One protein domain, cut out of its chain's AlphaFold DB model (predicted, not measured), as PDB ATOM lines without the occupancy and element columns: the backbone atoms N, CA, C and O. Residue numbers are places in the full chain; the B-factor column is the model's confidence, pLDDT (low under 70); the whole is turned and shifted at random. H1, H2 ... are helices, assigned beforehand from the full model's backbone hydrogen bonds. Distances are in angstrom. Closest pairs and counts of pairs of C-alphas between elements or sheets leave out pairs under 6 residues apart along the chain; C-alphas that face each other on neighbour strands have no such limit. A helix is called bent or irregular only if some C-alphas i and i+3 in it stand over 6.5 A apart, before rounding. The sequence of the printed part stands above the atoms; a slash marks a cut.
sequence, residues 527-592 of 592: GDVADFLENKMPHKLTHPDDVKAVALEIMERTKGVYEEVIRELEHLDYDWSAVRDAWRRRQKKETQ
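Overview. This is residues 527 to 592 of the 592 residues of an uncharacterized protein of Archangium sp. Cb G35 (UniProt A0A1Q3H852). The longest helix, H2, forms a small body with H1 and H3, which lie on one side of it, both steeply tilted to it. H4 leads away on the other side as an arm, and its far end with the tail, residues 585 to 592, sticks out. The printed part has 66 residues with four named helices in the order H1, H2, H3, H4 and no named strand, and its class is all helix. The whole is compact, with a radius of gyration of the C-alphas of 11.9 A, and spans 35 by 24 by 19 A.

Along the chain. H2, residues 544 to 558, is 21.8 A long and irregular: C-alphas 545 and 548 are 7.1 A apart. H1, residues 527 to 535, begins with C-alpha 527 at (109.935, 63.450, 119.957). H3 holds residues 562 to 570. H4, residues 577 to 590, is 20.6 A long and ends with C-alpha 590 at (117.673, 82.126, 111.904).

Arrangement. H2 is the hub, touching three helices, and the packing is mostly crossed. H1 and H2 are a helical hairpin: they touch, closest at the C-alphas of Ala 530 and Ala 551, 5.3 A apart, at a steep tilt of 42 degrees, opposite ways. H2 touches H3 with residues 554 to 558 alone, closest at the C-alphas of Thr 558 and Glu 564, 5.4 A apart, at a steep tilt of 46 degrees, opposite ways. H2, with residues 546 to 549 alone, and H4, with residues 580 to 583 alone, only just touch, with 3 pairs of C-alphas within 8 A. Their closest C-alphas, of Ala 549 and Trp 583, are 6.9 A apart, and their lines are about perpendicular at 79 degrees. H1 and H3 are near each other; H4 is apart from both. Every O i to N i+4 pair is within hydrogen-bond range in H1, H3 and H4, and 9 of 11 are in H2.

Size, cuts and confidence. The C-alphas farthest apart, of Glu 563 and Gln 592, are 35.9 A apart. The printed part has no cut, and no link is long. Mean pLDDT of the printed part is 73.5; it is under 70 at residues 538 to 545, 573 to 584, 586 to 587 and 590 to 592.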
ATOM      1  N   GLY A 527     109.914  63.868 118.557       84.25
ATOM      2  CA  GLY A 527     109.935  63.450 119.957       84.25
ATOM      3  C   GLY A 527     110.229  61.960 120.121       84.25
ATOM      4  O   GLY A 527     111.067  61.608 120.942       84.25
ATOM      5  N   ASP A 528     109.638  61.104 119.280       82.81
ATOM      6  CA  ASP A 528     109.874  59.656 119.327       82.81
ATOM      7  C   ASP A 528     111.347  59.321 119.042       82.81
ATOM      8  O   ASP A 528     111.939  58.457 119.690       82.81
ATOM      9  N   VAL A 529     111.958  60.020 118.076       85.19
ATOM     10  CA  VAL A 529     113.375  59.841 117.715       85.19
ATOM     11  C   VAL A 529     114.286  60.356 118.820       85.19
ATOM     12  O   VAL A 529     115.251  59.681 119.175       85.19
ATOM     13  N   ALA A 530     113.984  61.528 119.380       85.44
ATOM     14  CA  ALA A 530     114.754  62.108 120.473       85.44
ATOM     15  C   ALA A 530     114.730  61.206 121.715       85.44
ATOM     16  O   ALA A 530     115.791  60.857 122.234       85.44
ATOM     17  N   ASP A 531     113.542  60.758 122.129       82.62
ATOM     18  CA  ASP A 531     113.365  59.861 123.272       82.62
ATOM     19  C   ASP A 531     114.083  58.529 123.044       82.62
ATOM     20  O   ASP A 531     114.710  57.984 123.958       82.62
ATOM     21  N   PHE A 532     114.027  57.994 121.823       82.19
ATOM     22  CA  PHE A 532     114.739  56.773 121.472       82.19
ATOM     23  C   PHE A 532     116.260  56.953 121.552       82.19
ATOM     24  O   PHE A 532     116.956  56.144 122.170       82.19
ATOM     25  N   LEU A 533     116.793  58.030 120.981       81.56
ATOM     26  CA  LEU A 533     118.220  58.335 121.033       81.56
ATOM     27  C   LEU A 533     118.713  58.530 122.475       81.56
ATOM     28  O   LEU A 533     119.750  57.981 122.845       81.56
ATOM     29  N   GLU A 534     117.947  59.247 123.300       82.44
ATOM     30  CA  GLU A 534     118.281  59.520 124.701       82.44
ATOM     31  C   GLU A 534     118.243  58.254 125.567       82.44
ATOM     32  O   GLU A 534     119.161  58.001 126.349       82.44
ATOM     33  N   ASN A 535     117.207  57.424 125.412       76.25
ATOM     34  CA  ASN A 535     116.957  56.305 126.321       76.25
ATOM     35  C   ASN A 535     117.523  54.964 125.834       76.25
ATOM     36  O   ASN A 535     117.824  54.092 126.650       76.25
ATOM     37  N   LYS A 536     117.634  54.765 124.517       73.88
ATOM     38  CA  LYS A 536     117.983  53.471 123.906       73.88
ATOM     39  C   LYS A 536     119.321  53.493 123.176       73.88
ATOM     40  O   LYS A 536     120.005  52.473 123.169       73.88
ATOM     41  N   MET A 537     119.753  54.636 122.639       73.75
ATOM     42  CA  MET A 537     121.061  54.772 121.975       73.75
ATOM     43  C   MET A 537     122.019  55.798 122.615       73.75
ATOM     44  O   MET A 537     122.792  56.427 121.887       73.75
ATOM     45  N   PRO A 538     122.084  55.948 123.956       69.62
ATOM     46  CA  PRO A 538     122.905  56.999 124.563       69.62
ATOM     47  C   PRO A 538     124.401  56.829 124.263       69.62
ATOM     48  O   PRO A 538     125.144  57.799 124.216       69.62
ATOM     49  N   HIS A 539     124.853  55.596 124.021       68.00
ATOM     50  CA  HIS A 539     126.247  55.276 123.712       68.00
ATOM     51  C   HIS A 539     126.670  55.665 122.287       68.00
ATOM     52  O   HIS A 539     127.866  55.791 122.031       68.00
ATOM     53  N   LYS A 540     125.715  55.852 121.366       67.38
ATOM     54  CA  LYS A 540     125.986  56.319 119.997       67.38
ATOM     55  C   LYS A 540     126.072  57.844 119.903       67.38
ATOM     56  O   LYS A 540     126.472  58.381 118.872       67.38
ATOM     57  N   LEU A 541     125.722  58.547 120.979       66.62
ATOM     58  CA  LEU A 541     125.757  59.998 121.060       66.62
ATOM     59  C   LEU A 541     126.942  60.448 121.910       66.62
ATOM     60  O   LEU A 541     127.041  60.150 123.096       66.62
ATOM     61  N   THR A 542     127.853  61.209 121.307       63.19
ATOM     62  CA  THR A 542     129.032  61.730 122.014       63.19
ATOM     63  C   THR A 542     128.668  62.849 123.001       63.19
ATOM     64  O   THR A 542     129.385  63.064 123.978       63.19
ATOM     65  N   HIS A 543     127.546  63.548 122.777       63.47
ATOM     66  CA  HIS A 543     127.031  64.596 123.659       63.47
ATOM     67  C   HIS A 543     125.492  64.536 123.765       63.47
ATOM     68  O   HIS A 543     124.819  64.623 122.739       63.47
ATOM     69  N   PRO A 544     124.916  64.452 124.981       60.75
ATOM     70  CA  PRO A 544     123.460  64.419 125.184       60.75
ATOM     71  C   PRO A 544     122.724  65.664 124.662       60.75
ATOM     72  O   PRO A 544     121.584  65.571 124.221       60.75
ATOM     73  N   ASP A 545     123.391  66.823 124.639       67.69
ATOM     74  CA  ASP A 545     122.816  68.075 124.122       67.69
ATOM     75  C   ASP A 545     122.554  68.036 122.602       67.69
ATOM     76  O   ASP A 545     121.789  68.852 122.084       67.69
ATOM     77  N   ASP A 546     123.160  67.082 121.883       74.12
ATOM     78  CA  ASP A 546     123.016  66.934 120.434       74.12
ATOM     79  C   ASP A 546     121.793  66.068 120.049       74.12
ATOM     80  O   ASP A 546     121.401  66.085 118.885       74.12
ATOM     81  N   VAL A 547     121.120  65.388 121.000       80.62
ATOM     82  CA  VAL A 547     119.957  64.496 120.745       80.62
ATOM     83  C   VAL A 547     118.900  65.170 119.871       80.62
ATOM     84  O   VAL A 547     118.481  64.613 118.860       80.62
ATOM     85  N   LYS A 548     118.491  66.393 120.230       82.62
ATOM     86  CA  LYS A 548     117.460  67.135 119.488       82.62
ATOM     87  C   LYS A 548     117.922  67.533 118.090       82.62
ATOM     88  O   LYS A 548     117.141  67.475 117.151       82.62
ATOM     89  N   ALA A 549     119.187  67.923 117.938       82.81
ATOM     90  CA  ALA A 549     119.735  68.285 116.632       82.81
ATOM     91  C   ALA A 549     119.824  67.061 115.704       82.81
ATOM     92  O   ALA A 549     119.490  67.166 114.527       82.81
ATOM     93  N   VAL A 550     120.218  65.906 116.250       82.81
ATOM     94  CA  VAL A 550     120.278  64.622 115.537       82.81
ATOM     95  C   VAL A 550     118.878  64.154 115.143       82.81
ATOM     96  O   VAL A 550     118.650  63.831 113.980       82.81
ATOM     97  N   ALA A 551     117.931  64.165 116.086       87.06
ATOM     98  CA  ALA A 551     116.542  63.813 115.819       87.06
ATOM     99  C   ALA A 551     115.958  64.693 114.708       87.06
ATOM    100  O   ALA A 551     115.423  64.170 113.734       87.06
ATOM    101  N   LEU A 552     116.145  66.015 114.793       88.69
ATOM    102  CA  LEU A 552     115.686  66.953 113.770       88.69
ATOM    103  C   LEU A 552     116.312  66.670 112.395       88.69
ATOM    104  O   LEU A 552     115.603  66.688 111.392       88.69
ATOM    105  N   GLU A 553     117.612  66.375 112.320       87.31
ATOM    106  CA  GLU A 553     118.268  66.058 111.045       87.31
ATOM    107  C   GLU A 553     117.738  64.759 110.421       87.31
ATOM    108  O   GLU A 553     117.441  64.731 109.223       87.31
ATOM    109  N   ILE A 554     117.574  63.698 111.218       88.62
ATOM    110  CA  ILE A 554     116.967  62.441 110.755       88.62
ATOM    111  C   ILE A 554     115.558  62.722 110.229       88.62
ATOM    112  O   ILE A 554     115.195  62.280 109.137       88.62
ATOM    113  N   MET A 555     114.777  63.510 110.964       91.12
ATOM    114  CA  MET A 555     113.419  63.884 110.582       91.12
ATOM    115  C   MET A 555     113.368  64.722 109.298       91.12
ATOM    116  O   MET A 555     112.502  64.481 108.458       91.12
ATOM    117  N   GLU A 556     114.301  65.653 109.082       89.25
ATOM    118  CA  GLU A 556     114.405  66.429 107.837       89.25
ATOM    119  C   GLU A 556     114.699  65.536 106.621       89.25
ATOM    120  O   GLU A 556     114.119  65.735 105.548       89.25
ATOM    121  N   ARG A 557     115.589  64.547 106.777       88.81
ATOM    122  CA  ARG A 557     115.999  63.638 105.693       88.81
ATOM    123  C   ARG A 557     114.899  62.653 105.316       88.81
ATOM    124  O   ARG A 557     114.614  62.468 104.136       88.81
ATOM    125  N   THR A 558     114.284  62.052 106.326       89.81
ATOM    126  CA  THR A 558     113.334  60.933 106.186       89.81
ATOM    127  C   THR A 558     111.882  61.390 106.120       89.81
ATOM    128  O   THR A 558     110.979  60.608 105.832       89.81
ATOM    129  N   LYS A 559     111.618  62.662 106.450       89.25
ATOM    130  CA  LYS A 559     110.266  63.225 106.597       89.25
ATOM    131  C   LYS A 559     109.387  62.421 107.569       89.25
ATOM    132  O   LYS A 559     108.160  62.421 107.439       89.25
ATOM    133  N   GLY A 560     110.007  61.714 108.517       85.06
ATOM    134  CA  GLY A 560     109.322  60.845 109.474       85.06
ATOM    135  C   GLY A 560     108.813  59.526 108.897       85.06
ATOM    136  O   GLY A 560     108.002  58.859 109.536       85.06
ATOM    137  N   VAL A 561     109.229  59.125 107.694       86.06
ATOM    138  CA  VAL A 561     108.876  57.805 107.164       86.06
ATOM    139  C   VAL A 561     109.550  56.738 108.023       86.06
ATOM    140  O   VAL A 561     110.772  56.678 108.073       86.06
ATOM    141  N   TYR A 562     108.757  55.887 108.682       85.31
ATOM    142  CA  TYR A 562     109.250  54.953 109.701       85.31
ATOM    143  C   TYR A 562     110.440  54.115 109.225       85.31
ATOM    144  O   TYR A 562     111.489  54.141 109.852       85.31
ATOM    145  N   GLU A 563     110.318  53.430 108.084       82.25
ATOM    146  CA  GLU A 563     111.405  52.587 107.561       82.25
ATOM    147  C   GLU A 563     112.671  53.383 107.205       82.25
ATOM    148  O   GLU A 563     113.781  52.870 107.317       82.25
ATOM    149  N   GLU A 564     112.527  54.644 106.793       87.62
ATOM    150  CA  GLU A 564     113.669  55.515 106.503       87.62
ATOM    151  C   GLU A 564     114.321  56.016 107.797       87.62
ATOM    152  O   GLU A 564     115.545  56.018 107.894       87.62
ATOM    153  N   VAL A 565     113.519  56.372 108.807       87.69
ATOM    154  CA  VAL A 565     113.996  56.741 110.150       87.69
ATOM    155  C   VAL A 565     114.771  55.591 110.778       87.69
ATOM    156  O   VAL A 565     115.888  55.796 111.246       87.69
ATOM    157  N   ILE A 566     114.209  54.382 110.751       85.00
ATOM    158  CA  ILE A 566     114.878  53.180 111.250       85.00
ATOM    159  C   ILE A 566     116.203  52.965 110.518       85.00
ATOM    160  O   ILE A 566     117.222  52.783 111.175       85.00
ATOM    161  N   ARG A 567     116.221  53.075 109.184       84.75
ATOM    162  CA  ARG A 567     117.457  52.926 108.406       84.75
ATOM    163  C   ARG A 567     118.518  53.957 108.800       84.75
ATOM    164  O   ARG A 567     119.671  53.577 108.974       84.75
ATOM    165  N   GLU A 568     118.164  55.233 108.962       86.25
ATOM    166  CA  GLU A 568     119.123  56.261 109.406       86.25
ATOM    167  C   GLU A 568     119.644  55.979 110.827       86.25
ATOM    168  O   GLU A 568     120.835  56.139 111.083       86.25
ATOM    169  N   LEU A 569     118.783  55.513 111.738       82.75
ATOM    170  CA  LEU A 569     119.163  55.135 113.105       82.75
ATOM    171  C   LEU A 569     120.049  53.873 113.156       82.75
ATOM    172  O   LEU A 569     120.964  53.790 113.977       82.75
ATOM    173  N   GLU A 570     119.812  52.892 112.281       78.94
ATOM    174  CA  GLU A 570     120.644  51.684 112.149       78.94
ATOM    175  C   GLU A 570     122.063  52.054 111.684       78.94
ATOM    176  O   GLU A 570     123.047  51.588 112.257       78.94
ATOM    177  N   HIS A 571     122.169  52.975 110.718       75.75
ATOM    178  CA  HIS A 571     123.432  53.444 110.125       75.75
ATOM    179  C   HIS A 571     124.067  54.619 110.878       75.75
ATOM    180  O   HIS A 571     124.927  55.329 110.345       75.75
ATOM    181  N   LEU A 572     123.635  54.854 112.116       71.81
ATOM    182  CA  LEU A 572     124.100  55.963 112.927       71.81
ATOM    183  C   LEU A 572     125.521  55.695 113.466       71.81
ATOM    184  O   LEU A 572     125.687  55.361 114.633       71.81
ATOM    185  N   ASP A 573     126.532  55.834 112.604       60.28
ATOM    186  CA  ASP A 573     127.978  55.717 112.890       60.28
ATOM    187  C   ASP A 573     128.714  57.045 112.582       60.28
ATOM    188  O   ASP A 573     129.817  57.087 112.036       60.28
ATOM    189  N   TYR A 574     128.071  58.179 112.874       51.84
ATOM    190  CA  TYR A 574     128.557  59.502 112.466       51.84
ATOM    191  C   TYR A 574     129.517  60.161 113.473       51.84
ATOM    192  O   TYR A 574     129.276  60.188 114.678       51.84
ATOM    193  N   ASP A 575     130.573  60.801 112.953       50.81
ATOM    194  CA  ASP A 575     131.348  61.828 113.665       50.81
ATOM    195  C   ASP A 575     130.509  63.118 113.768       50.81
ATOM    196  O   ASP A 575     130.487  63.973 112.875       50.81
ATOM    197  N   TRP A 576     129.773  63.244 114.873       52.84
ATOM    198  CA  TRP A 576     128.789  64.307 115.120       52.84
ATOM    199  C   TRP A 576     129.378  65.712 115.298       52.84
ATOM    200  O   TRP A 576     128.637  66.700 115.334       52.84
ATOM    201  N   SER A 577     130.706  65.846 115.349       49.56
ATOM    202  CA  SER A 577     131.363  67.152 115.450       49.56
ATOM    203  C   SER A 577     131.024  68.074 114.265       49.56
ATOM    204  O   SER A 577     130.794  69.271 114.464       49.56
ATOM    205  N   ALA A 578     130.895  67.516 113.055       54.59
ATOM    206  CA  ALA A 578     130.598  68.253 111.825       54.59
ATOM    207  C   ALA A 578     129.125  68.688 111.707       54.59
ATOM    208  O   ALA A 578     128.835  69.813 111.282       54.59
ATOM    209  N   VAL A 579     128.191  67.828 112.117       51.34
ATOM    210  CA  VAL A 579     126.748  68.130 112.138       51.34
ATOM    211  C   VAL A 579     126.440  69.218 113.163       51.34
ATOM    212  O   VAL A 579     125.739  70.184 112.856       51.34
ATOM    213  N   ARG A 580     127.029  69.121 114.359       48.38
ATOM    214  CA  ARG A 580     126.891  70.123 115.424       48.38
ATOM    215  C   ARG A 580     127.288  71.519 114.949       48.38
ATOM    216  O   ARG A 580     126.599  72.506 115.223       48.38
ATOM    217  N   ASP A 581     128.380  71.614 114.197       60.88
ATOM    218  CA  ASP A 581     128.831  72.875 113.618       60.88
ATOM    219  C   ASP A 581     127.873  73.396 112.538       60.88
ATOM    220  O   ASP A 581     127.656  74.608 112.447       60.88
ATOM    221  N   ALA A 582     127.256  72.515 111.746       60.09
ATOM    222  CA  ALA A 582     126.245  72.886 110.759       60.09
ATOM    223  C   ALA A 582     124.947  73.396 111.413       60.09
ATOM    224  O   ALA A 582     124.424  74.437 111.003       60.09
ATOM    225  N   TRP A 583     124.472  72.739 112.473       52.81
ATOM    226  CA  TRP A 583     123.282  73.154 113.220       52.81
ATOM    227  C   TRP A 583     123.487  74.495 113.933       52.81
ATOM    228  O   TRP A 583     122.686  75.418 113.773       52.81
ATOM    229  N   ARG A 584     124.626  74.681 114.618       63.72
ATOM    230  CA  ARG A 584     124.984  75.974 115.236       63.72
ATOM    231  C   ARG A 584     125.054  77.106 114.212       63.72
ATOM    232  O   ARG A 584     124.721  78.246 114.533       63.72
ATOM    233  N   ARG A 585     125.486  76.819 112.978       70.06
ATOM    234  CA  ARG A 585     125.470  77.793 111.873       70.06
ATOM    235  C   ARG A 585     124.047  78.102 111.394       70.06
ATOM    236  O   ARG A 585     123.806  79.253 111.043       70.06
ATOM    237  N   ARG A 586     123.122  77.133 111.384       63.12
ATOM    238  CA  ARG A 586     121.700  77.358 111.049       63.12
ATOM    239  C   ARG A 586     120.984  78.192 112.110       63.12
ATOM    240  O   ARG A 586     120.424  79.221 111.760       63.12
ATOM    241  N   GLN A 587     121.130  77.853 113.389       59.19
ATOM    242  CA  GLN A 587     120.572  78.640 114.500       59.19
ATOM    243  C   GLN A 587     121.043  80.100 114.468       59.19
ATOM    244  O   GLN A 587     120.249  81.024 114.623       59.19
ATOM    245  N   LYS A 588     122.334  80.324 114.178       70.88
ATOM    246  CA  LYS A 588     122.896  81.673 113.991       70.88
ATOM    247  C   LYS A 588     122.356  82.411 112.762       70.88
ATOM    248  O   LYS A 588     122.402  83.632 112.755       70.88
ATOM    249  N   LYS A 589     121.900  81.696 111.729       70.81
ATOM    250  CA  LYS A 589     121.275  82.283 110.534       70.81
ATOM    251  C   LYS A 589     119.793  82.595 110.727       70.81
ATOM    252  O   LYS A 589     119.304  83.474 110.047       70.81
ATOM    253  N   GLU A 590     119.094  81.879 111.604       55.78
ATOM    254  CA  GLU A 590     117.673  82.126 111.904       55.78
ATOM    255  C   GLU A 590     117.468  83.236 112.944       55.78
ATOM    256  O   GLU A 590     116.394  83.823 113.026       55.78
ATOM    257  N   THR A 591     118.500  83.534 113.739       57.25
ATOM    258  CA  THR A 591     118.508  84.640 114.714       57.25
ATOM    259  C   THR A 591     119.071  85.955 114.162       57.25
ATOM    260  O   THR A 591     119.066  86.958 114.879       57.25
ATOM    261  N   GLN A 592     119.550  85.960 112.914       50.31
ATOM    262  CA  GLN A 592     119.963  87.147 112.149       50.31
ATOM    263  C   GLN A 592     118.899  87.491 111.116       50.31
ATOM    264  O   GLN A 592     118.670  88.705 110.920       50.31
TER     265      GLN A 592